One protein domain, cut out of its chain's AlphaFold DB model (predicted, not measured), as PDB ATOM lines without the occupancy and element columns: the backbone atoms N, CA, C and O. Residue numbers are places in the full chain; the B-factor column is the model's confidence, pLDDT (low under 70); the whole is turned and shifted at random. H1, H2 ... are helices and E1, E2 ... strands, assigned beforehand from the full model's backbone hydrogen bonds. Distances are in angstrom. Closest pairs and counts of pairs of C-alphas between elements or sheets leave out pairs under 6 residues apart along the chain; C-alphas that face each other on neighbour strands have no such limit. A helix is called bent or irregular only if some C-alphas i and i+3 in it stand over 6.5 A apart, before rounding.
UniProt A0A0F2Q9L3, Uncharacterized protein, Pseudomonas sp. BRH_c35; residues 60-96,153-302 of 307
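This is residues 60 to 96 and 153 to 302 of the 307 residues of an uncharacterized protein of Pseudomonas sp. BRH_c35 (UniProt A0A0F2Q9L3). A strongly twisted, curled five-stranded sheet makes the body, built round the long bent hairpin of E6 and E7, with H1 packed over one face. At one end H5 and the small strand pair E2 and E5 form a side lobe, and H3 and H4 form an arm, of which residues 195 to 200 stick out free. The printed part has 187 residues with five named helices and seven strands, in the order H1 E1 H2 E2 H3 H4 E3 E4 E5 H5 E6 E7, a mixed class of helices and strands. The large sheet runs E1 E6 E7 E4 E3 and is mixed; the whole is compact, with a radius of gyration of the C-alphas of 17.1 A and spans of 52 by 43 by 31 A.

E6, residues 253 to 268, and E7, residues 276 to 291, form an antiparallel hairpin, with N 256 and O 288 2.9 A apart; E6 bends by 90 degrees at residue 263 and E7 by 82 degrees at residue 285. E1, residues 155 to 161, is an edge strand antiparallel to E6, with N 158 and O 257 at 2.9 A. E4, residues 220 to 224, is parallel to E7, with N 223 and O 280 at 2.9 A. E3, residues 211 to 214, is the other edge strand and forms a hairpin with E4, with N 212 and O 222 at 2.8 A. H1, residues 80 to 90, is on this sheet at a height of 8.6 A; the C-alphas of Ala 84 and Tyr 220 of E4 are its closest to that strand, 5.4 A apart. H2, residues 162 to 165, is on the opposite face from H1, over none of the strands. H5, residues 238 to 250, only grazes the sheet, with its residues 244 to 248. E2, residues 176 to 178, and E5, residues 232 to 234, are antiparallel, with N 177 and O 233 at 2.9 A. H3, residues 186 to 197, and H4, residues 199 to 202, are not on the large sheet and are close but not clearly touching, the closest C-alphas being those of Lys 194 and Tyr 202, 5.5 A apart. In H1, H3 and H5 every O i to N i+4 pair is within hydrogen-bond range; H2 and H4 are too short for such a pair.

H1 begins at C-alpha 80, (36.433, -41.088, -10.288), and E7 ends at C-alpha 291, (56.704, -28.279, -18.815). From first to last C-alpha E6 measures 35.0 A, E7 37.6 A, E1 20.5 A, H5 18.2 A and H3 16.4 A.

The two C-alphas farthest apart are those of Ser 96 and Ala 239, 53.5 A. Residues 97 to 152 are not printed, and C-alphas 96 and 153 across this cut are 23.1 A apart. Of the links printed whole none is long. Mean pLDDT of the printed part is 83.7; residues 63 to 67, 205 to 208, 268 to 275 and 292 to 302 are under 70.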
ATOM      1  N   PHE A  60      54.820 -23.299  -5.751       73.88
ATOM      2  CA  PHE A  60      54.181 -22.210  -5.031       73.88
ATOM      3  C   PHE A  60      53.334 -22.746  -3.887       73.88
ATOM      4  O   PHE A  60      52.569 -23.690  -4.054       73.88
ATOM      5  N   ARG A  61      53.447 -22.134  -2.705       76.12
ATOM      6  CA  ARG A  61      52.594 -22.461  -1.554       76.12
ATOM      7  C   ARG A  61      51.319 -21.635  -1.582       76.12
ATOM      8  O   ARG A  61      51.383 -20.416  -1.709       76.12
ATOM      9  N   LEU A  62      50.185 -22.290  -1.357       71.81
ATOM     10  CA  LEU A  62      48.854 -21.676  -1.416       71.81
ATOM     11  C   LEU A  62      48.310 -21.253  -0.034       71.81
ATOM     12  O   LEU A  62      47.107 -21.221   0.186       71.81
ATOM     13  N   GLY A  63      49.188 -20.896   0.911       56.31
ATOM     14  CA  GLY A  63      48.783 -20.341   2.218       56.31
ATOM     15  C   GLY A  63      48.575 -21.347   3.362       56.31
ATOM     16  O   GLY A  63      48.334 -20.908   4.478       56.31
ATOM     17  N   ALA A  64      48.768 -22.644   3.098       54.75
ATOM     18  CA  ALA A  64      48.957 -23.783   4.013       54.75
ATOM     19  C   ALA A  64      47.993 -23.979   5.205       54.75
ATOM     20  O   ALA A  64      47.977 -23.203   6.161       54.75
ATOM     21  N   PRO A  65      47.447 -25.199   5.303       50.34
ATOM     22  CA  PRO A  65      47.209 -25.885   6.562       50.34
ATOM     23  C   PRO A  65      48.185 -27.062   6.695       50.34
ATOM     24  O   PRO A  65      48.228 -27.986   5.878       50.34
ATOM     25  N   GLY A  66      48.973 -27.033   7.768       55.22
ATOM     26  CA  GLY A  66      49.784 -28.164   8.225       55.22
ATOM     27  C   GLY A  66      51.099 -28.421   7.467       55.22
ATOM     28  O   GLY A  66      51.403 -27.770   6.464       55.22
ATOM     29  N   PRO A  67      51.931 -29.354   7.975       64.69
ATOM     30  CA  PRO A  67      53.159 -29.759   7.306       64.69
ATOM     31  C   PRO A  67      52.824 -30.482   5.995       64.69
ATOM     32  O   PRO A  67      52.092 -31.475   5.985       64.69
ATOM     33  N   ALA A  68      53.360 -29.962   4.891       72.81
ATOM     34  CA  ALA A  68      53.319 -30.625   3.596       72.81
ATOM     35  C   ALA A  68      54.368 -31.755   3.570       72.81
ATOM     36  O   ALA A  68      55.518 -31.501   3.951       72.81
ATOM     37  N   PRO A  69      53.994 -32.975   3.157       80.94
ATOM     38  CA  PRO A  69      54.930 -34.075   2.970       80.94
ATOM     39  C   PRO A  69      55.865 -33.824   1.776       80.94
ATOM     40  O   PRO A  69      55.759 -32.808   1.081       80.94
ATOM     41  N   SER A  70      56.791 -34.750   1.518       80.69
ATOM     42  CA  SER A  70      57.538 -34.725   0.257       80.69
ATOM     43  C   SER A  70      56.606 -35.015  -0.927       80.69
ATOM     44  O   SER A  70      55.579 -35.677  -0.784       80.69
ATOM     45  N   LEU A  71      56.918 -34.479  -2.112       75.56
ATOM     46  CA  LEU A  71      55.991 -34.506  -3.256       75.56
ATOM     47  C   LEU A  71      55.660 -35.921  -3.757       75.56
ATOM     48  O   LEU A  71      54.567 -36.153  -4.265       75.56
ATOM     49  N   ASP A  72      56.580 -36.865  -3.586       81.31
ATOM     50  CA  ASP A  72      56.405 -38.286  -3.899       81.31
ATOM     51  C   ASP A  72      55.411 -38.994  -2.967       81.31
ATOM     52  O   ASP A  72      54.929 -40.081  -3.277       81.31
ATOM     53  N   GLN A  73      55.063 -38.368  -1.843       87.12
ATOM     54  CA  GLN A  73      54.071 -38.875  -0.903       87.12
ATOM     55  C   GLN A  73      52.650 -38.426  -1.255       87.12
ATOM     56  O   GLN A  73      51.730 -38.789  -0.533       87.12
ATOM     57  N   TYR A  74      52.424 -37.650  -2.317       91.81
ATOM     58  CA  TYR A  74      51.067 -37.307  -2.744       91.81
ATOM     59  C   TYR A  74      50.504 -38.382  -3.671       91.81
ATOM     60  O   TYR A  74      51.093 -38.713  -4.701       91.81
ATOM     61  N   LEU A  75      49.326 -38.896  -3.322       93.75
ATOM     62  CA  LEU A  75      48.571 -39.815  -4.157       93.75
ATOM     63  C   LEU A  75      47.998 -39.070  -5.359       93.75
ATOM     64  O   LEU A  75      47.245 -38.111  -5.209       93.75
ATOM     65  N   GLU A  76      48.321 -39.531  -6.556       94.31
ATOM     66  CA  GLU A  76      47.707 -38.997  -7.762       94.31
ATOM     67  C   GLU A  76      46.258 -39.453  -7.896       94.31
ATOM     68  O   GLU A  76      45.974 -40.649  -7.824       94.31
ATOM     69  N   ILE A  77      45.353 -38.499  -8.106       93.50
ATOM     70  CA  ILE A  77      43.956 -38.781  -8.428       93.50
ATOM     71  C   ILE A  77      43.770 -38.622  -9.930       93.50
ATOM     72  O   ILE A  77      43.775 -37.506 -10.447       93.50
ATOM     73  N   THR A  78      43.566 -39.746 -10.611       90.44
ATOM     74  CA  THR A  78      43.358 -39.781 -12.063       90.44
ATOM     75  C   THR A  78      41.951 -40.216 -12.445       90.44
ATOM     76  O   THR A  78      41.513 -39.925 -13.547       90.44
ATOM     77  N   THR A  79      41.198 -40.869 -11.553       91.81
ATOM     78  CA  THR A  79      39.879 -41.435 -11.890       91.81
ATOM     79  C   THR A  79      38.826 -41.182 -10.815       91.81
ATOM     80  O   THR A  79      39.130 -41.036  -9.627       91.81
ATOM     81  N   GLY A  80      37.557 -41.188 -11.214       92.44
ATOM     82  CA  GLY A  80      36.433 -41.088 -10.288       92.44
ATOM     83  C   GLY A  80      36.232 -42.368  -9.478       92.44
ATOM     84  O   GLY A  80      35.793 -42.304  -8.332       92.44
ATOM     85  N   ASN A  81      36.604 -43.529 -10.021       92.94
ATOM     86  CA  ASN A  81      36.573 -44.790  -9.280       92.94
ATOM     87  C   ASN A  81      37.572 -44.799  -8.112       92.94
ATOM     88  O   ASN A  81      37.218 -45.239  -7.019       92.94
ATOM     89  N   GLN A  82      38.777 -44.237  -8.287       93.44
ATOM     90  CA  GLN A  82      39.703 -44.014  -7.166       93.44
ATOM     91  C   GLN A  82      39.052 -43.152  -6.076       93.44
ATOM     92  O   GLN A  82      39.107 -43.515  -4.900       93.44
ATOM     93  N   LEU A  83      38.381 -42.054  -6.455       94.62
ATOM     94  CA  LEU A  83      37.656 -41.214  -5.496       94.62
ATOM     95  C   LEU A  83      36.548 -41.980  -4.774       94.62
ATOM     96  O   LEU A  83      36.398 -41.808  -3.568       94.62
ATOM     97  N   ALA A  84      35.804 -42.837  -5.476       95.50
ATOM     98  CA  ALA A  84      34.765 -43.664  -4.873       95.50
ATOM     99  C   ALA A  84      35.321 -44.557  -3.762       95.50
ATOM    100  O   ALA A  84      34.753 -44.618  -2.669       95.50
ATOM    101  N   PHE A  85      36.454 -45.214  -4.010       95.62
ATOM    102  CA  PHE A  85      37.068 -46.111  -3.035       95.62
ATOM    103  C   PHE A  85      37.701 -45.351  -1.864       95.62
ATOM    104  O   PHE A  85      37.486 -45.731  -0.713       95.62
ATOM    105  N   ILE A  86      38.397 -44.239  -2.127       96.06
ATOM    106  CA  ILE A  86      38.971 -43.381  -1.078       96.06
ATOM    107  C   ILE A  86      37.862 -42.781  -0.202       96.06
ATOM    108  O   ILE A  86      37.967 -42.816   1.024       96.06
ATOM    109  N   TYR A  87      36.780 -42.277  -0.806       96.38
ATOM    110  CA  TYR A  87      35.628 -41.744  -0.078       96.38
ATOM    111  C   TYR A  87      35.036 -42.796   0.853       96.38
ATOM    112  O   TYR A  87      34.904 -42.554   2.047       96.38
ATOM    113  N   ASN A  88      34.725 -43.980   0.324       96.69
ATOM    114  CA  ASN A  88      34.085 -45.044   1.095       96.69
ATOM    115  C   ASN A  88      34.989 -45.627   2.189       96.69
ATOM    116  O   ASN A  88      34.475 -46.167   3.165       96.69
ATOM    117  N   LYS A  89      36.314 -45.492   2.056       96.12
ATOM    118  CA  LYS A  89      37.265 -45.834   3.119       96.12
ATOM    119  C   LYS A  89      37.270 -44.808   4.260       96.12
ATOM    120  O   LYS A  89      37.487 -45.183   5.408       96.12
ATOM    121  N   GLN A  90      37.071 -43.526   3.946       93.81
ATOM    122  CA  GLN A  90      37.172 -42.421   4.912       93.81
ATOM    123  C   GLN A  90      35.829 -41.990   5.517       93.81
ATOM    124  O   GLN A  90      35.819 -41.376   6.583       93.81
ATOM    125  N   ALA A  91      34.712 -42.266   4.845       92.81
ATOM    126  CA  ALA A  91      33.385 -41.887   5.308       92.81
ATOM    127  C   ALA A  91      33.007 -42.627   6.602       92.81
ATOM    128  O   ALA A  91      33.354 -43.791   6.791       92.81
ATOM    129  N   GLU A  92      32.231 -41.968   7.470       91.00
ATOM    130  CA  GLU A  92      31.711 -42.583   8.706       91.00
ATOM    131  C   GLU A  92      30.884 -43.842   8.422       91.00
ATOM    132  O   GLU A  92      30.894 -44.803   9.192       91.00
ATOM    133  N   GLN A  93      30.175 -43.832   7.293       91.12
ATOM    134  CA  GLN A  93      29.415 -44.957   6.793       91.12
ATOM    135  C   GLN A  93      29.713 -45.157   5.308       91.12
ATOM    136  O   GLN A  93      29.556 -44.242   4.499       91.12
ATOM    137  N   MET A  94      30.101 -46.383   4.962       94.00
ATOM    138  CA  MET A  94      30.244 -46.817   3.578       94.00
ATOM    139  C   MET A  94      28.881 -46.790   2.875       94.00
ATOM    140  O   MET A  94      27.877 -47.254   3.429       94.00
ATOM    141  N   ASP A  95      28.855 -46.299   1.640       95.44
ATOM    142  CA  ASP A  95      27.693 -46.431   0.773       95.44
ATOM    143  C   ASP A  95      27.376 -47.915   0.511       95.44
ATOM    144  O   ASP A  95      28.219 -48.809   0.634       95.44
ATOM    145  N   SER A  96      26.133 -48.211   0.127       95.81
ATOM    146  CA  SER A  96      25.768 -49.590  -0.207       95.81
ATOM    147  C   SER A  96      26.530 -50.082  -1.445       95.81
ATOM    148  O   SER A  96      26.791 -49.319  -2.374       95.81
ATOM    149  N   ASN A 153      46.535 -42.716   2.983       88.19
ATOM    150  CA  ASN A 153      47.141 -41.425   2.763       88.19
ATOM    151  C   ASN A 153      46.092 -40.401   2.310       88.19
ATOM    152  O   ASN A 153      45.333 -40.635   1.372       88.19
ATOM    153  N   ARG A 154      46.088 -39.243   2.968       92.56
ATOM    154  CA  ARG A 154      45.165 -38.140   2.689       92.56
ATOM    155  C   ARG A 154      45.790 -37.049   1.824       92.56
ATOM    156  O   ARG A 154      45.089 -36.127   1.428       92.56
ATOM    157  N   TYR A 155      47.084 -37.134   1.539       93.00
ATOM    158  CA  TYR A 155      47.765 -36.200   0.656       93.00
ATOM    159  C   TYR A 155      47.532 -36.606  -0.792       93.00
ATOM    160  O   TYR A 155      47.908 -37.706  -1.196       93.00
ATOM    161  N   VAL A 156      46.907 -35.720  -1.562       94.25
ATOM    162  CA  VAL A 156      46.521 -35.957  -2.954       94.25
ATOM    163  C   VAL A 156      47.092 -34.906  -3.890       94.25
ATOM    164  O   VAL A 156      47.221 -33.736  -3.520       94.25
ATOM    165  N   LYS A 157      47.414 -35.317  -5.114       93.88
ATOM    166  CA  LYS A 157      47.777 -34.417  -6.204       93.88
ATOM    167  C   LYS A 157      46.889 -34.637  -7.420       93.88
ATOM    168  O   LYS A 157      46.398 -35.740  -7.657       93.88
ATOM    169  N   MET A 158      46.694 -33.572  -8.182       93.12
ATOM    170  CA  MET A 158      45.825 -33.542  -9.351       93.12
ATOM    171  C   MET A 158      46.463 -32.729 -10.463       93.12
ATOM    172  O   MET A 158      47.029 -31.670 -10.191       93.12
ATOM    173  N   PHE A 159      46.338 -33.210 -11.693       91.75
ATOM    174  CA  PHE A 159      46.838 -32.521 -12.871       91.75
ATOM    175  C   PHE A 159      45.739 -31.692 -13.533       91.75
ATOM    176  O   PHE A 159      44.606 -32.152 -13.670       91.75
ATOM    177  N   PHE A 160      46.108 -30.498 -13.982       90.25
ATOM    178  CA  PHE A 160      45.303 -29.618 -14.819       90.25
ATOM    179  C   PHE A 160      46.172 -29.043 -15.924       90.25
ATOM    180  O   PHE A 160      47.385 -28.911 -15.794       90.25
ATOM    181  N   THR A 161      45.542 -28.622 -17.001       89.69
ATOM    182  CA  THR A 161      46.164 -27.743 -17.987       89.69
ATOM    183  C   THR A 161      46.135 -26.292 -17.505       89.69
ATOM    184  O   THR A 161      45.256 -25.885 -16.740       89.69
ATOM    185  N   ALA A 162      47.060 -25.465 -18.001       86.75
ATOM    186  CA  ALA A 162      47.000 -24.018 -17.780       86.75
ATOM    187  C   ALA A 162      45.662 -23.403 -18.246       86.75
ATOM    188  O   ALA A 162      45.151 -22.486 -17.598       86.75
ATOM    189  N   GLN A 163      45.066 -23.952 -19.312       88.69
ATOM    190  CA  GLN A 163      43.761 -23.531 -19.817       88.69
ATOM    191  C   GLN A 163      42.649 -23.763 -18.788       88.69
ATOM    192  O   GLN A 163      41.855 -22.861 -18.533       88.69
ATOM    193  N   GLU A 164      42.597 -24.951 -18.179       89.62
ATOM    194  CA  GLU A 164      41.596 -25.282 -17.159       89.62
ATOM    195  C   GLU A 164      41.733 -24.407 -15.916       89.62
ATOM    196  O   GLU A 164      40.731 -24.104 -15.278       89.62
ATOM    197  N   MET A 165      42.944 -23.975 -15.567       89.81
ATOM    198  CA  MET A 165      43.173 -23.108 -14.408       89.81
ATOM    199  C   MET A 165      42.711 -21.658 -14.626       89.81
ATOM    200  O   MET A 165      42.494 -20.942 -13.649       89.81
ATOM    201  N   GLU A 166      42.508 -21.227 -15.875       91.38
ATOM    202  CA  GLU A 166      42.019 -19.882 -16.221       91.38
ATOM    203  C   GLU A 166      42.856 -18.752 -15.583       91.38
ATOM    204  O   GLU A 166      42.323 -17.803 -14.989       91.38
ATOM    205  N   PHE A 167      44.187 -18.856 -15.681       92.62
ATOM    206  CA  PHE A 167      45.093 -17.814 -15.195       92.62
ATOM    207  C   PHE A 167      44.845 -16.483 -15.916       92.62
ATOM    208  O   PHE A 167      44.836 -16.402 -17.144       92.62
ATOM    209  N   GLN A 168      44.674 -15.419 -15.138       95.06
ATOM    210  CA  GLN A 168      44.587 -14.052 -15.641       95.06
ATOM    211  C   GLN A 168      45.973 -13.482 -15.943       95.06
ATOM    212  O   GLN A 168      46.960 -14.002 -15.425       95.06
ATOM    213  N   PRO A 169      46.071 -12.398 -16.735       96.31
ATOM    214  CA  PRO A 169      47.333 -11.693 -16.930       96.31
ATOM    215  C   PRO A 169      48.001 -11.291 -15.609       96.31
ATOM    216  O   PRO A 169      47.322 -11.053 -14.610       96.31
ATOM    217  N   TYR A 170      49.332 -11.180 -15.628       97.06
ATOM    218  CA  TYR A 170      50.113 -10.783 -14.458       97.06
ATOM    219  C   TYR A 170      49.638  -9.443 -13.880       97.06
ATOM    220  O   TYR A 170      49.599  -8.418 -14.565       97.06
ATOM    221  N   ASP A 171      49.326  -9.453 -12.591       97.44
ATOM    222  CA  ASP A 171      48.989  -8.274 -11.813       97.44
ATOM    223  C   ASP A 171      50.279  -7.661 -11.253       97.44
ATOM    224  O   ASP A 171      50.911  -8.223 -10.356       97.44
ATOM    225  N   PHE A 172      50.676  -6.501 -11.779       97.06
ATOM    226  CA  PHE A 172      51.886  -5.794 -11.346       97.06
ATOM    227  C   PHE A 172      51.778  -5.204  -9.933       97.06
ATOM    228  O   PHE A 172      52.801  -5.013  -9.275       97.06
ATOM    229  N   GLU A 173      50.566  -4.917  -9.451       96.81
ATOM    230  CA  GLU A 173      50.350  -4.365  -8.112       96.81
ATOM    231  C   GLU A 173      50.420  -5.474  -7.057       96.81
ATOM    232  O   GLU A 173      51.126  -5.349  -6.054       96.81
ATOM    233  N   ARG A 174      49.725  -6.592  -7.305       94.69
ATOM    234  CA  ARG A 174      49.686  -7.761  -6.407       94.69
ATOM    235  C   ARG A 174      50.846  -8.733  -6.629       94.69
ATOM    236  O   ARG A 174      51.049  -9.623  -5.802       94.69
ATOM    237  N   LYS A 175      51.619  -8.539  -7.701       95.75
ATOM    238  CA  LYS A 175      52.780  -9.338  -8.121       95.75
ATOM    239  C   LYS A 175      52.460 -10.823  -8.248       95.75
ATOM    240  O   LYS A 175      52.964 -11.653  -7.485       95.75
ATOM    241  N   GLY A 176      51.585 -11.168  -9.183       93.75
ATOM    242  CA  GLY A 176      51.185 -12.557  -9.385       93.75
ATOM    243  C   GLY A 176      50.064 -12.742 -10.393       93.75
ATOM    244  O   GLY A 176      49.678 -11.806 -11.085       93.75
ATOM    245  N   PHE A 177      49.540 -13.960 -10.456       94.44
ATOM    246  CA  PHE A 177      48.470 -14.350 -11.367       94.44
ATOM    247  C   PHE A 177      47.219 -14.704 -10.581       94.44
ATOM    248  O   PHE A 177      47.266 -15.476  -9.624       94.44
ATOM    249  N   GLU A 178      46.086 -14.160 -10.993       93.94
ATOM    250  CA  GLU A 178      44.799 -14.582 -10.457       93.94
ATOM    251  C   GLU A 178      44.300 -15.839 -11.170       93.94
ATOM    252  O   GLU A 178      44.447 -15.970 -12.381       93.94
ATOM    253  N   ILE A 179      43.700 -16.755 -10.415       92.44
ATOM    254  CA  ILE A 179      43.107 -17.999 -10.905       92.44
ATOM    255  C   ILE A 179      41.590 -17.801 -10.925       92.44
ATOM    256  O   ILE A 179      40.987 -17.589  -9.870       92.44
ATOM    257  N   GLN A 180      40.971 -17.839 -12.109       89.19
ATOM    258  CA  GLN A 180      39.520 -17.630 -12.246       89.19
ATOM    259  C   GLN A 180      38.687 -18.907 -12.281       89.19
ATOM    260  O   GLN A 180      37.465 -18.823 -12.154       89.19
ATOM    261  N   ASN A 181      39.334 -20.072 -12.337       87.94
ATOM    262  CA  ASN A 181      38.643 -21.351 -12.326       87.94
ATOM    263  C   ASN A 181      37.622 -21.437 -11.171       87.94
ATOM    264  O   ASN A 181      37.906 -21.098 -10.018       87.94
ATOM    265  N   ARG A 182      36.426 -21.952 -11.468       83.56
ATOM    266  CA  ARG A 182      35.302 -22.046 -10.518       83.56
ATOM    267  C   ARG A 182      35.610 -22.761  -9.196       83.56
ATOM    268  O   ARG A 182      34.961 -22.473  -8.195       83.56
ATOM    269  N   LEU A 183      36.585 -23.671  -9.163       85.81
ATOM    270  CA  LEU A 183      37.045 -24.352  -7.943       85.81
ATOM    271  C   LEU A 183      37.707 -23.386  -6.953       85.81
ATOM    272  O   LEU A 183      37.705 -23.624  -5.749       85.81
ATOM    273  N   PHE A 184      38.243 -22.283  -7.471       86.69
ATOM    274  CA  PHE A 184      38.925 -21.217  -6.747       86.69
ATOM    275  C   PHE A 184      38.047 -19.975  -6.551       86.69
ATOM    276  O   PHE A 184      38.334 -19.137  -5.696       86.69
ATOM    277  N   ARG A 185      36.983 -19.848  -7.352       80.94
ATOM    278  CA  ARG A 185      36.086 -18.687  -7.405       80.94
ATOM    279  C   ARG A 185      34.598 -19.088  -7.447       80.94
ATOM    280  O   ARG A 185      33.874 -18.664  -8.354       80.94
ATOM    281  N   PRO A 186      34.087 -19.896  -6.497       79.12
ATOM    282  CA  PRO A 186      32.680 -20.302  -6.496       79.12
ATOM    283  C   PRO A 186      31.714 -19.106  -6.432       79.12
ATOM    284  O   PRO A 186      30.569 -19.202  -6.867       79.12
ATOM    285  N   GLU A 187      32.142 -17.956  -5.910       77.00
ATOM    286  CA  GLU A 187      31.368 -16.717  -5.879       77.00
ATOM    287  C   GLU A 187      31.040 -16.165  -7.274       77.00
ATOM    288  O   GLU A 187      29.949 -15.622  -7.460       77.00
ATOM    289  N   LEU A 188      31.938 -16.329  -8.254       75.56
ATOM    290  CA  LEU A 188      31.710 -15.866  -9.624       75.56
ATOM    291  C   LEU A 188      30.601 -16.690 -10.285       75.56
ATOM    292  O   LEU A 188      29.694 -16.124 -10.898       75.56
ATOM    293  N   GLU A 189      30.614 -18.006 -10.081       75.88
ATOM    294  CA  GLU A 189      29.559 -18.900 -10.568       75.88
ATOM    295  C   GLU A 189      28.229 -18.642  -9.864       75.88
ATOM    296  O   GLU A 189      27.194 -18.470 -10.506       75.88
ATOM    297  N   ASN A 190      28.258 -18.466  -8.546       77.31
ATOM    298  CA  ASN A 190      27.078 -18.076  -7.784       77.31
ATOM    299  C   ASN A 190      26.465 -16.753  -8.274       77.31
ATOM    300  O   ASN A 190      25.239 -16.635  -8.348       77.31
ATOM    301  N   ALA A 191      27.290 -15.765  -8.635       79.38
ATOM    302  CA  ALA A 191      26.827 -14.496  -9.189       79.38
ATOM    303  C   ALA A 191      26.183 -14.668 -10.573       79.38
ATOM    304  O   ALA A 191      25.091 -14.136 -10.799       79.38
ATOM    305  N   LYS A 192      26.807 -15.451 -11.468       80.06
ATOM    306  CA  LYS A 192      26.227 -15.815 -12.773       80.06
ATOM    307  C   LYS A 192      24.884 -16.518 -12.585       80.06
ATOM    308  O   LYS A 192      23.876 -16.086 -13.136       80.06
ATOM    309  N   ARG A 193      24.836 -17.529 -11.717       77.56
ATOM    310  CA  ARG A 193      23.622 -18.288 -11.406       77.56
ATOM    311  C   ARG A 193      22.511 -17.395 -10.869       77.56
ATOM    312  O   ARG A 193      21.387 -17.468 -11.357       77.56
ATOM    313  N   LYS A 194      22.822 -16.498  -9.925       82.06
ATOM    314  CA  LYS A 194      21.879 -15.496  -9.403       82.06
ATOM    315  C   LYS A 194      21.312 -14.606 -10.513       82.06
ATOM    316  O   LYS A 194      20.121 -14.299 -10.478       82.06
ATOM    317  N   ALA A 195      22.141 -14.186 -11.470       84.12
ATOM    318  CA  ALA A 195      21.692 -13.390 -12.611       84.12
ATOM    319  C   ALA A 195      20.753 -14.184 -13.536       84.12
ATOM    320  O   ALA A 195      19.784 -13.619 -14.037       84.12
ATOM    321  N   THR A 196      20.996 -15.487 -13.705       84.88
ATOM    322  CA  THR A 196      20.195 -16.369 -14.567       84.88
ATOM    323  C   THR A 196      18.833 -16.722 -13.969       84.88
ATOM    324  O   THR A 196      17.819 -16.615 -14.654       84.88
ATOM    325  N   VAL A 197      18.779 -17.143 -12.701       81.12
ATOM    326  CA  VAL A 197      17.535 -17.662 -12.086       81.12
ATOM    327  C   VAL A 197      16.725 -16.598 -11.335       81.12
ATOM    328  O   VAL A 197      15.599 -16.856 -10.913       81.12
ATOM    329  N   GLY A 198      17.283 -15.398 -11.157       85.38
ATOM    330  CA  GLY A 198      16.681 -14.331 -10.361       85.38
ATOM    331  C   GLY A 198      16.771 -14.572  -8.846       85.38
ATOM    332  O   GLY A 198      17.067 -15.665  -8.362       85.38
ATOM    333  N   TRP A 199      16.522 -13.521  -8.060       81.19
ATOM    334  CA  TRP A 199      16.732 -13.541  -6.605       81.19
ATOM    335  C   TRP A 199      15.828 -14.529  -5.848       81.19
ATOM    336  O   TRP A 199      16.297 -15.216  -4.938       81.19
ATOM    337  N   ASP A 200      14.552 -14.633  -6.221       84.38
ATOM    338  CA  ASP A 200      13.570 -15.447  -5.489       84.38
ATOM    339  C   ASP A 200      13.847 -16.950  -5.584       84.38
ATOM    340  O   ASP A 200      13.571 -17.696  -4.640       84.38
ATOM    341  N   ALA A 201      14.400 -17.397  -6.713       80.62
ATOM    342  CA  ALA A 201      14.863 -18.767  -6.884       80.62
ATOM    343  C   ALA A 201      16.236 -18.957  -6.227       80.62
ATOM    344  O   ALA A 201      16.411 -19.887  -5.443       80.62
ATOM    345  N   TYR A 202      17.178 -18.035  -6.466       78.62
ATOM    346  CA  TYR A 202      18.542 -18.123  -5.936       78.62
ATOM    347  C   TYR A 202      18.592 -18.153  -4.403       78.62
ATOM    348  O   TYR A 202      19.336 -18.938  -3.830       78.62
ATOM    349  N   SER A 203      17.784 -17.338  -3.718       79.62
ATOM    350  CA  SER A 203      17.754 -17.267  -2.244       79.62
ATOM    351  C   SER A 203      17.323 -18.569  -1.557       79.62
ATOM    352  O   SER A 203      17.534 -18.729  -0.358       79.62
ATOM    353  N   LYS A 204      16.734 -19.501  -2.313       80.31
ATOM    354  CA  LYS A 204      16.334 -20.835  -1.848       80.31
ATOM    355  C   LYS A 204      17.341 -21.918  -2.244       80.31
ATOM    356  O   LYS A 204      17.171 -23.066  -1.845       80.31
ATOM    357  N   MET A 205      18.364 -21.570  -3.027       68.75
ATOM    358  CA  MET A 205      19.421 -22.478  -3.463       68.75
ATOM    359  C   MET A 205      20.618 -22.386  -2.508       68.75
ATOM    360  O   MET A 205      20.986 -21.288  -2.084       68.75
ATOM    361  N   PRO A 206      21.268 -23.511  -2.170       65.88
ATOM    362  CA  PRO A 206      22.526 -23.463  -1.438       65.88
ATOM    363  C   PRO A 206      23.615 -22.800  -2.303       65.88
ATOM    364  O   PRO A 206      23.591 -22.952  -3.532       65.88
ATOM    365  N   PRO A 207      24.595 -22.095  -1.702       64.88
ATOM    366  CA  PRO A 207      25.753 -21.594  -2.433       64.88
ATOM    367  C   PRO A 207      26.414 -22.728  -3.211       64.88
ATOM    368  O   PRO A 207      26.609 -23.827  -2.691       64.88
ATOM    369  N   GLU A 208      26.736 -22.468  -4.471       67.38
ATOM    370  CA  GLU A 208      27.465 -23.408  -5.296       67.38
ATOM    371  C   GLU A 208      28.840 -23.623  -4.682       67.38
ATOM    372  O   GLU A 208      29.592 -22.672  -4.467       67.38
ATOM    373  N   LYS A 209      29.143 -24.882  -4.389       71.44
ATOM    374  CA  LYS A 209      30.514 -25.352  -4.270       71.44
ATOM    375  C   LYS A 209      30.855 -25.992  -5.608       71.44
ATOM    376  O   LYS A 209      30.085 -26.822  -6.098       71.44
ATOM    377  N   ALA A 210      31.974 -25.596  -6.196       80.12
ATOM    378  CA  ALA A 210      32.470 -26.234  -7.399       80.12
ATOM    379  C   ALA A 210      33.181 -27.541  -7.028       80.12
ATOM    380  O   ALA A 210      33.907 -27.611  -6.037       80.12
ATOM    381  N   TYR A 211      32.953 -28.567  -7.841       85.56
ATOM    382  CA  TYR A 211      33.556 -29.882  -7.670       85.56
ATOM    383  C   TYR A 211      34.070 -30.406  -8.998       85.56
ATOM    384  O   TYR A 211      33.494 -30.135 -10.054       85.56
ATOM    385  N   ILE A 212      35.115 -31.207  -8.919       87.50
ATOM    386  CA  ILE A 212      35.669 -31.973 -10.022       87.50
ATOM    387  C   ILE A 212      34.999 -33.334 -10.020       87.50
ATOM    388  O   ILE A 212      34.874 -33.976  -8.977       87.50
ATOM    389  N   THR A 213      34.582 -33.763 -11.200       85.88
ATOM    390  CA  THR A 213      34.024 -35.089 -11.451       85.88
ATOM    391  C   THR A 213      34.792 -35.739 -12.584       85.88
ATOM    392  O   THR A 213      35.361 -35.049 -13.434       85.88
ATOM    393  N   PHE A 214      34.749 -37.060 -12.640       89.19
ATOM    394  CA  PHE A 214      35.430 -37.818 -13.673       89.19
ATOM    395  C   PHE A 214      34.405 -38.532 -14.545       89.19
ATOM    396  O   PHE A 214      33.265 -38.775 -14.143       89.19
ATOM    397  N   SER A 215      34.786 -38.819 -15.786       86.81
ATOM    398  CA  SER A 215      33.873 -39.457 -16.738       86.81
ATOM    399  C   SER A 215      33.492 -40.880 -16.323       86.81
ATOM    400  O   SER A 215      32.352 -41.282 -16.551       86.81
ATOM    401  N   ASP A 216      34.410 -41.591 -15.665       89.06
ATOM    402  CA  ASP A 216      34.238 -42.964 -15.191       89.06
ATOM    403  C   ASP A 216      33.390 -43.069 -13.922       89.06
ATOM    404  O   ASP A 216      32.792 -44.118 -13.683       89.06
ATOM    405  N   ASN A 217      33.293 -41.987 -13.147       90.38
ATOM    406  CA  ASN A 217      32.397 -41.889 -12.004       90.38
ATOM    407  C   ASN A 217      32.038 -40.427 -11.699       90.38
ATOM    408  O   ASN A 217      32.889 -39.619 -11.323       90.38
ATOM    409  N   ARG A 218      30.752 -40.093 -11.842       84.81
ATOM    410  CA  ARG A 218      30.234 -38.723 -11.657       84.81
ATOM    411  C   ARG A 218      29.586 -38.482 -10.297       84.81
ATOM    412  O   ARG A 218      29.230 -37.347  -9.988       84.81
ATOM    413  N   VAL A 219      29.392 -39.540  -9.513       89.50
ATOM    414  CA  VAL A 219      28.758 -39.469  -8.189       89.50
ATOM    415  C   VAL A 219      29.775 -39.029  -7.140       89.50
ATOM    416  O   VAL A 219      29.462 -38.207  -6.274       89.50
ATOM    417  N   TYR A 220      30.993 -39.559  -7.250       92.38
ATOM    418  CA  TYR A 220      32.118 -39.215  -6.395       92.38
ATOM    419  C   TYR A 220      32.925 -38.079  -7.015       92.38
ATOM    420  O   TYR A 220      33.237 -38.073  -8.203       92.38
ATOM    421  N   SER A 221      33.223 -37.081  -6.195       92.00
ATOM    422  CA  SER A 221      33.751 -35.800  -6.639       92.00
ATOM    423  C   SER A 221      34.780 -35.251  -5.658       92.00
ATOM    424  O   SER A 221      34.914 -35.740  -4.533       92.00
ATOM    425  N   LEU A 222      35.518 -34.233  -6.084       91.69
ATOM    426  CA  LEU A 222      36.527 -33.565  -5.266       91.69
ATOM    427  C   LEU A 222      36.264 -32.060  -5.250       91.69
ATOM    428  O   LEU A 222      36.004 -31.476  -6.298       91.69
ATOM    429  N   GLY A 223      36.295 -31.433  -4.076       90.25
ATOM    430  CA  GLY A 223      36.126 -29.984  -3.921       90.25
ATOM    431  C   GLY A 223      37.278 -29.354  -3.144       90.25
ATOM    432  O   GLY A 223      37.883 -30.016  -2.307       90.25
ATOM    433  N   PHE A 224      37.561 -28.073  -3.398       89.75
ATOM    434  CA  PHE A 224      38.594 -27.320  -2.677       89.75
ATOM    435  C   PHE A 224      37.966 -26.462  -1.574       89.75
ATOM    436  O   PHE A 224      37.163 -25.575  -1.859       89.75
ATOM    437  N   GLU A 225      38.322 -26.706  -0.312       86.88
ATOM    438  CA  GLU A 225      37.780 -25.937   0.821       86.88
ATOM    439  C   GLU A 225      38.348 -24.522   0.870       86.88
ATOM    440  O   GLU A 225      37.611 -23.551   1.040       86.88
ATOM    441  N   ASN A 226      39.659 -24.405   0.673       87.19
ATOM    442  CA  ASN A 226      40.389 -23.143   0.703       87.19
ATOM    443  C   ASN A 226      40.555 -22.508  -0.690       87.19
ATOM    444  O   ASN A 226      41.278 -21.520  -0.822       87.19
ATOM    445  N   GLY A 227      39.873 -23.028  -1.718       87.50
ATOM    446  CA  GLY A 227      39.906 -22.501  -3.089       87.50
ATOM    447  C   GLY A 227      39.727 -20.972  -3.166       87.50
ATOM    448  O   GLY A 227      40.591 -20.309  -3.743       87.50
ATOM    449  N   PRO A 228      38.706 -20.379  -2.506       85.56
ATOM    450  CA  PRO A 228      38.494 -18.924  -2.450       85.56
ATOM    451  C   PRO A 228      39.650 -18.104  -1.865       85.56
ATOM    452  O   PRO A 228      39.759 -16.908  -2.130       85.56
ATOM    453  N   THR A 229      40.505 -18.716  -1.049       84.44
ATOM    454  CA  THR A 229      41.702 -18.070  -0.485       84.44
ATOM    455  C   THR A 229      42.979 -18.421  -1.251       84.44
ATOM    456  O   THR A 229      43.961 -17.691  -1.162       84.44
ATOM    457  N   ALA A 230      42.956 -19.502  -2.033       86.56
ATOM    458  CA  ALA A 230      44.076 -20.039  -2.804       86.56
ATOM    459  C   ALA A 230      44.065 -19.610  -4.287       86.56
ATOM    460  O   ALA A 230      44.780 -20.175  -5.107       86.56
ATOM    461  N   ASN A 231      43.259 -18.613  -4.655       90.19
ATOM    462  CA  ASN A 231      43.032 -18.192  -6.046       90.19
ATOM    463  C   ASN A 231      44.026 -17.159  -6.588       90.19
ATOM    464  O   ASN A 231      43.748 -16.476  -7.575       90.19
ATOM    465  N   PHE A 232      45.175 -17.008  -5.935       90.19
ATOM    466  CA  PHE A 232      46.211 -16.089  -6.376       90.19
ATOM    467  C   PHE A 232      47.588 -16.728  -6.260       90.19
ATOM    468  O   PHE A 232      48.041 -17.093  -5.173       90.19
ATOM    469  N   LEU A 233      48.271 -16.819  -7.396       90.88
ATOM    470  CA  LEU A 233      49.626 -17.314  -7.516       90.88
ATOM    471  C   LEU A 233      50.606 -16.150  -7.385       90.88
ATOM    472  O   LEU A 233      50.824 -15.398  -8.334       90.88
ATOM    473  N   LYS A 234      51.207 -15.990  -6.208       89.75
ATOM    474  CA  LYS A 234      52.181 -14.924  -5.966       89.75
ATOM    475  C   LYS A 234      53.519 -15.231  -6.650       89.75
ATOM    476  O   LYS A 234      54.140 -16.248  -6.352       89.75
ATOM    477  N   VAL A 235      53.986 -14.316  -7.501       90.94
ATOM    478  CA  VAL A 235      55.255 -14.413  -8.240       90.94
ATOM    479  C   VAL A 235      55.935 -13.043  -8.226       90.94
ATOM    480  O   VAL A 235      55.633 -12.173  -9.041       90.94
ATOM    481  N   GLU A 236      56.830 -12.822  -7.260       90.81
ATOM    482  CA  GLU A 236      57.484 -11.514  -7.083       90.81
ATOM    483  C   GLU A 236      58.590 -11.237  -8.104       90.81
ATOM    484  O   GLU A 236      58.835 -10.079  -8.438       90.81
ATOM    485  N   ASP A 237      59.264 -12.287  -8.572       91.75
ATOM    486  CA  ASP A 237      60.332 -12.177  -9.558       91.75
ATOM    487  C   ASP A 237      59.751 -11.974 -10.963       91.75
ATOM    488  O   ASP A 237      59.092 -12.859 -11.515       91.75
ATOM    489  N   GLU A 238      60.009 -10.809 -11.560       92.31
ATOM    490  CA  GLU A 238      59.462 -10.448 -12.871       92.31
ATOM    491  C   GLU A 238      59.964 -11.345 -14.007       92.31
ATOM    492  O   GLU A 238      59.238 -11.563 -14.977       92.31
ATOM    493  N   ALA A 239      61.192 -11.866 -13.923       91.88
ATOM    494  CA  ALA A 239      61.719 -12.764 -14.949       91.88
ATOM    495  C   ALA A 239      60.933 -14.085 -14.966       91.88
ATOM    496  O   ALA A 239      60.521 -14.566 -16.023       91.88
ATOM    497  N   THR A 240      60.651 -14.632 -13.785       89.44
ATOM    498  CA  THR A 240      59.784 -15.800 -13.614       89.44
ATOM    499  C   THR A 240      58.346 -15.496 -14.018       89.44
ATOM    500  O   THR A 240      57.752 -16.287 -14.746       89.44
ATOM    501  N   ALA A 241      57.808 -14.332 -13.644       93.06
ATOM    502  CA  ALA A 241      56.477 -13.912 -14.069       93.06
ATOM    503  C   ALA A 241      56.348 -13.842 -15.599       93.06
ATOM    504  O   ALA A 241      55.382 -14.351 -16.149       93.06
ATOM    505  N   ARG A 242      57.329 -13.283 -16.317       94.56
ATOM    506  CA  ARG A 242      57.292 -13.242 -17.793       94.56
ATOM    507  C   ARG A 242      57.253 -14.640 -18.406       94.56
ATOM    508  O   ARG A 242      56.409 -14.891 -19.257       94.56
ATOM    509  N   ARG A 243      58.094 -15.561 -17.922       89.62
ATOM    510  CA  ARG A 243      58.092 -16.956 -18.397       89.62
ATOM    511  C   ARG A 243      56.749 -17.644 -18.164       89.62
ATOM    512  O   ARG A 243      56.221 -18.270 -19.074       89.62
ATOM    513  N   LEU A 244      56.174 -17.487 -16.971       90.94
ATOM    514  CA  LEU A 244      54.862 -18.051 -16.651       90.94
ATOM    515  C   LEU A 244      53.740 -17.415 -17.477       90.94
ATOM    516  O   LEU A 244      52.853 -18.120 -17.941       90.94
ATOM    517  N   GLN A 245      53.790 -16.103 -17.710       93.81
ATOM    518  CA  GLN A 245      52.827 -15.413 -18.564       93.81
ATOM    519  C   GLN A 245      52.833 -15.984 -19.987       93.81
ATOM    520  O   GLN A 245      51.760 -16.219 -20.543       93.81
ATOM    521  N   ASP A 246      54.015 -16.214 -20.560       91.62
ATOM    522  CA  ASP A 246      54.161 -16.798 -21.895       91.62
ATOM    523  C   ASP A 246      53.673 -18.256 -21.921       91.62
ATOM    524  O   ASP A 246      52.912 -18.631 -22.813       91.62
ATOM    525  N   ALA A 247      54.030 -19.049 -20.905       87.94
ATOM    526  CA  ALA A 247      53.577 -20.430 -20.721       87.94
ATOM    527  C   ALA A 247      52.043 -20.545 -20.621       87.94
ATOM    528  O   ALA A 247      51.417 -21.356 -21.305       87.94
ATOM    529  N   PHE A 248      51.408 -19.701 -19.803       90.38
ATOM    530  CA  PHE A 248      49.953 -19.701 -19.638       90.38
ATOM    531  C   PHE A 248      49.229 -19.257 -20.916       90.38
ATOM    532  O   PHE A 248      48.181 -19.806 -21.239       90.38
ATOM    533  N   LEU A 249      49.794 -18.318 -21.685       90.06
ATOM    534  CA  LEU A 249      49.237 -17.923 -22.987       90.06
ATOM    535  C   LEU A 249      49.383 -19.024 -24.043       90.06
ATOM    536  O   LEU A 249      48.493 -19.196 -24.879       90.06
ATOM    537  N   ALA A 250      50.492 -19.765 -24.016       88.31
ATOM    538  CA  ALA A 250      50.749 -20.866 -24.936       88.31
ATOM    539  C   ALA A 250      49.895 -22.112 -24.641       88.31
ATOM    540  O   ALA A 250      49.643 -22.895 -25.557       88.31
ATOM    541  N   ASN A 251      49.393 -22.265 -23.407       84.19
ATOM    542  CA  ASN A 251      48.621 -23.427 -22.943       84.19
ATOM    543  C   ASN A 251      49.359 -24.771 -23.116       84.19
ATOM    544  O   ASN A 251      48.730 -25.814 -23.282       84.19
ATOM    545  N   ASP A 252      50.690 -24.760 -23.084       80.31
ATOM    546  CA  ASP A 252      51.554 -25.932 -23.284       80.31
ATOM    547  C   ASP A 252      52.171 -26.468 -21.979       80.31
ATOM    548  O   ASP A 252      52.997 -27.381 -22.015       80.31
ATOM    549  N   HIS A 253      51.743 -25.933 -20.832       84.69
ATOM    550  CA  HIS A 253      52.199 -26.334 -19.503       84.69
ATOM    551  C   HIS A 253      51.094 -27.011 -18.692       84.69
ATOM    552  O   HIS A 253      49.911 -26.645 -18.752       84.69
ATOM    553  N   GLY A 254      51.523 -27.986 -17.900       88.94
ATOM    554  CA  GLY A 254      50.728 -28.665 -16.898       88.94
ATOM    555  C   GLY A 254      50.815 -27.992 -15.534       88.94
ATOM    556  O   GLY A 254      51.791 -27.320 -15.201       88.94
ATOM    557  N   ILE A 255      49.784 -28.201 -14.729       90.94
ATOM    558  CA  ILE A 255      49.638 -27.651 -13.390       90.94
ATOM    559  C   ILE A 255      49.322 -28.800 -12.446       90.94
ATOM    560  O   ILE A 255      48.249 -29.398 -12.514       90.94
ATOM    561  N   TRP A 256      50.240 -29.086 -11.530       92.06
ATOM    562  CA  TRP A 256      49.966 -29.986 -10.421       92.06
ATOM    563  C   TRP A 256      49.433 -29.192  -9.236       92.06
ATOM    564  O   TRP A 256      50.109 -28.306  -8.717       92.06
ATOM    565  N   LEU A 257      48.235 -29.534  -8.774       92.06
ATOM    566  CA  LEU A 257      47.702 -29.081  -7.495       92.06
ATOM    567  C   LEU A 257      47.935 -30.153  -6.442       92.06
ATOM    568  O   LEU A 257      47.640 -31.320  -6.674       92.06
ATOM    569  N   TYR A 258      48.414 -29.741  -5.276       91.69
ATOM    570  CA  TYR A 258      48.704 -30.608  -4.140       91.69
ATOM    571  C   TYR A 258      47.847 -30.188  -2.957       91.69
ATOM    572  O   TYR A 258      47.766 -28.997  -2.644       91.69
ATOM    573  N   GLY A 259      47.253 -31.148  -2.257       91.88
ATOM    574  CA  GLY A 259      46.408 -30.852  -1.109       91.88
ATOM    575  C   GLY A 259      46.250 -32.006  -0.136       91.88
ATOM    576  O   GLY A 259      46.688 -33.130  -0.376       91.88
ATOM    577  N   LEU A 260      45.614 -31.696   0.987       92.75
ATOM    578  CA  LEU A 260      45.249 -32.643   2.031       92.75
ATOM    579  C   LEU A 260      43.735 -32.837   2.014       92.75
ATOM    580  O   LEU A 260      42.996 -31.867   2.136       92.75
ATOM    581  N   ILE A 261      43.263 -34.077   1.922       93.69
ATOM    582  CA  ILE A 261      41.862 -34.393   2.192       93.69
ATOM    583  C   ILE A 261      41.597 -34.103   3.673       93.69
ATOM    584  O   ILE A 261      42.236 -34.687   4.549       93.69
ATOM    585  N   THR A 262      40.641 -33.229   3.959       92.50
ATOM    586  CA  THR A 262      40.272 -32.795   5.315       92.50
ATOM    587  C   THR A 262      38.968 -33.429   5.772       92.50
ATOM    588  O   THR A 262      38.875 -33.854   6.927       92.50
ATOM    589  N   ALA A 263      38.014 -33.624   4.860       92.50
ATOM    590  CA  ALA A 263      36.703 -34.179   5.170       92.50
ATOM    591  C   ALA A 263      36.081 -34.954   3.997       92.50
ATOM    592  O   ALA A 263      36.442 -34.780   2.833       92.50
ATOM    593  N   THR A 264      35.095 -35.787   4.323       93.75
ATOM    594  CA  THR A 264      34.104 -36.306   3.377       93.75
ATOM    595  C   THR A 264      32.816 -35.505   3.520       93.75
ATOM    596  O   THR A 264      32.420 -35.161   4.633       93.75
ATOM    597  N   GLN A 265      32.129 -35.245   2.415       89.81
ATOM    598  CA  GLN A 265      30.824 -34.604   2.410       89.81
ATOM    599  C   GLN A 265      29.810 -35.475   1.662       89.81
ATOM    600  O   GLN A 265      29.999 -35.793   0.488       89.81
ATOM    601  N   ASP A 266      28.711 -35.796   2.343       86.75
ATOM    602  CA  ASP A 266      27.480 -36.291   1.732       86.75
ATOM    603  C   ASP A 266      26.555 -35.088   1.511       86.75
ATOM    604  O   ASP A 266      26.170 -34.401   2.464       86.75
ATOM    605  N   ASN A 267      26.263 -34.760   0.255       71.25
ATOM    606  CA  ASN A 267      25.293 -33.725  -0.068       71.25
ATOM    607  C   ASN A 267      24.412 -34.119  -1.247       71.25
ATOM    608  O   ASN A 267      24.741 -34.959  -2.078       71.25
ATOM    609  N   THR A 268      23.257 -33.481  -1.337       66.19
ATOM    610  CA  THR A 268      22.424 -33.555  -2.529       66.19
ATOM    611  C   THR A 268      23.018 -32.651  -3.605       66.19
ATOM    612  O   THR A 268      23.411 -31.519  -3.310       66.19
ATOM    613  N   ASN A 269      23.090 -33.126  -4.852       64.75
ATOM    614  CA  ASN A 269      23.513 -32.285  -5.966       64.75
ATOM    615  C   ASN A 269      22.532 -31.094  -6.091       64.75
ATOM    616  O   ASN A 269      21.336 -31.324  -6.268       64.75
ATOM    617  N   PRO A 270      22.993 -29.832  -5.994       55.72
ATOM    618  CA  PRO A 270      22.108 -28.671  -6.069       55.72
ATOM    619  C   PRO A 270      21.414 -28.533  -7.430       55.72
ATOM    620  O   PRO A 270      20.307 -28.002  -7.485       55.72
ATOM    621  N   ASP A 271      22.027 -29.045  -8.500       55.84
ATOM    622  CA  ASP A 271      21.490 -28.983  -9.864       55.84
ATOM    623  C   ASP A 271      20.486 -30.114 -10.125       55.84
ATOM    624  O   ASP A 271      19.575 -29.989 -10.937       55.84
ATOM    625  N   ASN A 272      20.622 -31.222  -9.392       63.66
ATOM    626  CA  ASN A 272      19.680 -32.330  -9.423       63.66
ATOM    627  C   ASN A 272      19.484 -32.889  -8.006       63.66
ATOM    628  O   ASN A 272      20.219 -33.795  -7.603       63.66
ATOM    629  N   PRO A 273      18.474 -32.416  -7.255       63.19
ATOM    630  CA  PRO A 273      18.244 -32.831  -5.871       63.19
ATOM    631  C   PRO A 273      17.873 -34.315  -5.722       63.19
ATOM    632  O   PRO A 273      17.785 -34.810  -4.606       63.19
ATOM    633  N   ASN A 274      17.672 -35.049  -6.820       66.12
ATOM    634  CA  ASN A 274      17.472 -36.497  -6.785       66.12
ATOM    635  C   ASN A 274      18.779 -37.282  -6.966       66.12
ATOM    636  O   ASN A 274      18.776 -38.505  -6.857       66.12
ATOM    637  N   THR A 275      19.891 -36.601  -7.257       67.56
ATOM    638  CA  THR A 275      21.201 -37.230  -7.419       67.56
ATOM    639  C   THR A 275      22.057 -36.933  -6.189       67.56
ATOM    640  O   THR A 275      22.450 -35.781  -5.981       67.56
ATOM    641  N   PRO A 276      22.352 -37.934  -5.346       77.38
ATOM    642  CA  PRO A 276      23.327 -37.758  -4.281       77.38
ATOM    643  C   PRO A 276      24.703 -37.449  -4.874       77.38
ATOM    644  O   PRO A 276      25.083 -37.974  -5.920       77.38
ATOM    645  N   ARG A 277      25.457 -36.597  -4.188       83.69
ATOM    646  CA  ARG A 277      26.849 -36.288  -4.478       83.69
ATOM    647  C   ARG A 277      27.681 -36.651  -3.253       83.69
ATOM    648  O   ARG A 277      27.322 -36.396  -2.103       83.69
ATOM    649  N   ARG A 278      28.797 -37.310  -3.527       91.31
ATOM    650  CA  ARG A 278      29.794 -37.722  -2.545       91.31
ATOM    651  C   ARG A 278      31.040 -36.916  -2.850       91.31
ATOM    652  O   ARG A 278      31.498 -36.919  -3.993       91.31
ATOM    653  N   ALA A 279      31.557 -36.171  -1.886       91.81
ATOM    654  CA  ALA A 279      32.715 -35.323  -2.119       91.81
ATOM    655  C   ALA A 279      33.831 -35.596  -1.120       91.81
ATOM    656  O   ALA A 279      33.593 -35.701   0.082       91.81
ATOM    657  N   LEU A 280      35.058 -35.662  -1.627       94.00
ATOM    658  CA  LEU A 280      36.262 -35.478  -0.832       94.00
ATOM    659  C   LEU A 280      36.604 -33.988  -0.847       94.00
ATOM    660  O   LEU A 280      36.725 -33.376  -1.909       94.00
ATOM    661  N   LEU A 281      36.702 -33.400   0.338       92.69
ATOM    662  CA  LEU A 281      37.067 -32.006   0.517       92.69
ATOM    663  C   LEU A 281      38.573 -31.918   0.742       92.69
ATOM    664  O   LEU A 281      39.119 -32.625   1.590       92.69
ATOM    665  N   VAL A 282      39.227 -31.094  -0.071       92.56
ATOM    666  CA  VAL A 282      40.679 -30.952  -0.124       92.56
ATOM    667  C   VAL A 282      41.066 -29.528   0.221       92.56
ATOM    668  O   VAL A 282      40.524 -28.562  -0.313       92.56
ATOM    669  N   ASP A 283      42.051 -29.412   1.090       90.81
ATOM    670  CA  ASP A 283      42.688 -28.160   1.436       90.81
ATOM    671  C   ASP A 283      44.009 -28.048   0.664       90.81
ATOM    672  O   ASP A 283      44.924 -28.864   0.828       90.81
ATOM    673  N   LEU A 284      44.073 -27.093  -0.264       90.19
ATOM    674  CA  LEU A 284      45.194 -26.912  -1.176       90.19
ATOM    675  C   LEU A 284      46.426 -26.402  -0.429       90.19
ATOM    676  O   LEU A 284      46.381 -25.419   0.308       90.19
ATOM    677  N   GLN A 285      47.559 -27.047  -0.672       87.62
ATOM    678  CA  GLN A 285      48.830 -26.748  -0.021       87.62
ATOM    679  C   GLN A 285      49.820 -26.102  -0.985       87.62
ATOM    680  O   GLN A 285      50.529 -25.162  -0.606       87.62
ATOM    681  N   ALA A 286      49.873 -26.595  -2.222       87.38
ATOM    682  CA  ALA A 286      50.825 -26.128  -3.213       87.38
ATOM    683  C   ALA A 286      50.316 -26.277  -4.649       87.38
ATOM    684  O   ALA A 286      49.395 -27.044  -4.929       87.38
ATOM    685  N   LEU A 287      50.973 -25.542  -5.538       89.88
ATOM    686  CA  LEU A 287      50.839 -25.612  -6.984       89.88
ATOM    687  C   LEU A 287      52.237 -25.735  -7.591       89.88
ATOM    688  O   LEU A 287      53.150 -25.042  -7.148       89.88
ATOM    689  N   ASP A 288      52.397 -26.587  -8.596       88.56
ATOM    690  CA  ASP A 288      53.621 -26.697  -9.393       88.56
ATOM    691  C   ASP A 288      53.293 -26.519 -10.877       88.56
ATOM    692  O   ASP A 288      52.293 -27.059 -11.356       88.56
ATOM    693  N   VAL A 289      54.116 -25.747 -11.584       88.25
ATOM    694  CA  VAL A 289      53.998 -25.541 -13.033       88.25
ATOM    695  C   VAL A 289      55.056 -26.399 -13.704       88.25
ATOM    696  O   VAL A 289      56.246 -26.212 -13.464       88.25
ATOM    697  N   VAL A 290      54.620 -27.337 -14.539       86.25
ATOM    698  CA  VAL A 290      55.500 -28.299 -15.206       86.25
ATOM    699  C   VAL A 290      55.450 -28.127 -16.717       86.25
ATOM    700  O   VAL A 290      54.404 -27.817 -17.293       86.25
ATOM    701  N   GLU A 291      56.600 -28.311 -17.360       78.62
ATOM    702  CA  GLU A 291      56.704 -28.279 -18.815       78.62
ATOM    703  C   GLU A 291      55.973 -29.458 -19.453       78.62
ATOM    704  O   GLU A 291      56.102 -30.607 -19.023       78.62
ATOM    705  N   GLY A 292      55.252 -29.164 -20.533       65.19
ATOM    706  CA  GLY A 292      54.485 -30.148 -21.274       65.19
ATOM    707  C   GLY A 292      53.117 -30.433 -20.660       65.19
ATOM    708  O   GLY A 292      52.867 -30.286 -19.464       65.19
ATOM    709  N   VAL A 293      52.209 -30.880 -21.521       61.34
ATOM    710  CA  VAL A 293      50.931 -31.458 -21.113       61.34
ATOM    711  C   VAL A 293      51.168 -32.960 -20.994       61.34
ATOM    712  O   VAL A 293      51.231 -33.639 -22.018       61.34
ATOM    713  N   GLU A 294      51.380 -33.493 -19.788       49.16
ATOM    714  CA  GLU A 294      51.451 -34.952 -19.625       49.16
ATOM    715  C   GLU A 294      50.118 -35.575 -20.088       49.16
ATOM    716  O   GLU A 294      49.056 -35.179 -19.597       49.16
ATOM    717  N   PRO A 295      50.116 -36.523 -21.045       49.31
ATOM    718  CA  PRO A 295      48.876 -37.131 -21.496       49.31
ATOM    719  C   PRO A 295      48.546 -38.423 -20.716       49.31
ATOM    720  O   PRO A 295      49.154 -39.463 -20.957       49.31
ATOM    721  N   GLY A 296      47.475 -38.374 -19.906       41.91
ATOM    722  CA  GLY A 296      46.529 -39.483 -19.630       41.91
ATOM    723  C   GLY A 296      46.668 -40.268 -18.305       41.91
ATOM    724  O   GLY A 296      47.702 -40.168 -17.657       41.91
ATOM    725  N   PRO A 297      45.682 -41.120 -17.912       40.91
ATOM    726  CA  PRO A 297      44.337 -41.333 -18.457       40.91
ATOM    727  C   PRO A 297      43.216 -40.741 -17.567       40.91
ATOM    728  O   PRO A 297      43.400 -40.511 -16.380       40.91
ATOM    729  N   ALA A 298      42.036 -40.587 -18.178       41.81
ATOM    730  CA  ALA A 298      40.809 -39.936 -17.697       41.81
ATOM    731  C   ALA A 298      40.875 -38.399 -17.632       41.81
ATOM    732  O   ALA A 298      41.407 -37.776 -16.722       41.81
ATOM    733  N   THR A 299      40.249 -37.778 -18.634       45.25
ATOM    734  CA  THR A 299      39.877 -36.365 -18.623       45.25
ATOM    735  C   THR A 299      38.944 -36.118 -17.441       45.25
ATOM    736  O   THR A 299      37.751 -36.448 -17.487       45.25
ATOM    737  N   ALA A 300      39.487 -35.541 -16.366       49.00
ATOM    738  CA  ALA A 300      38.685 -34.869 -15.361       49.00
ATOM    739  C   ALA A 300      37.873 -33.809 -16.106       49.00
ATOM    740  O   ALA A 300      38.412 -32.843 -16.632       49.00
ATOM    741  N   THR A 301      36.575 -34.040 -16.268       48.31
ATOM    742  CA  THR A 301      35.743 -33.082 -16.983       48.31
ATOM    743  C   THR A 301      35.184 -32.126 -15.954       48.31
ATOM    744  O   THR A 301      34.394 -32.502 -15.082       48.31
ATOM    745  N   LEU A 302      35.594 -30.869 -16.060       45.56
ATOM    746  CA  LEU A 302      34.923 -29.776 -15.385       45.56
ATOM    747  C   LEU A 302      33.554 -29.601 -16.052       45.56
ATOM    748  O   LEU A 302      33.429 -28.906 -17.053       45.56
TER     749      LEU A 302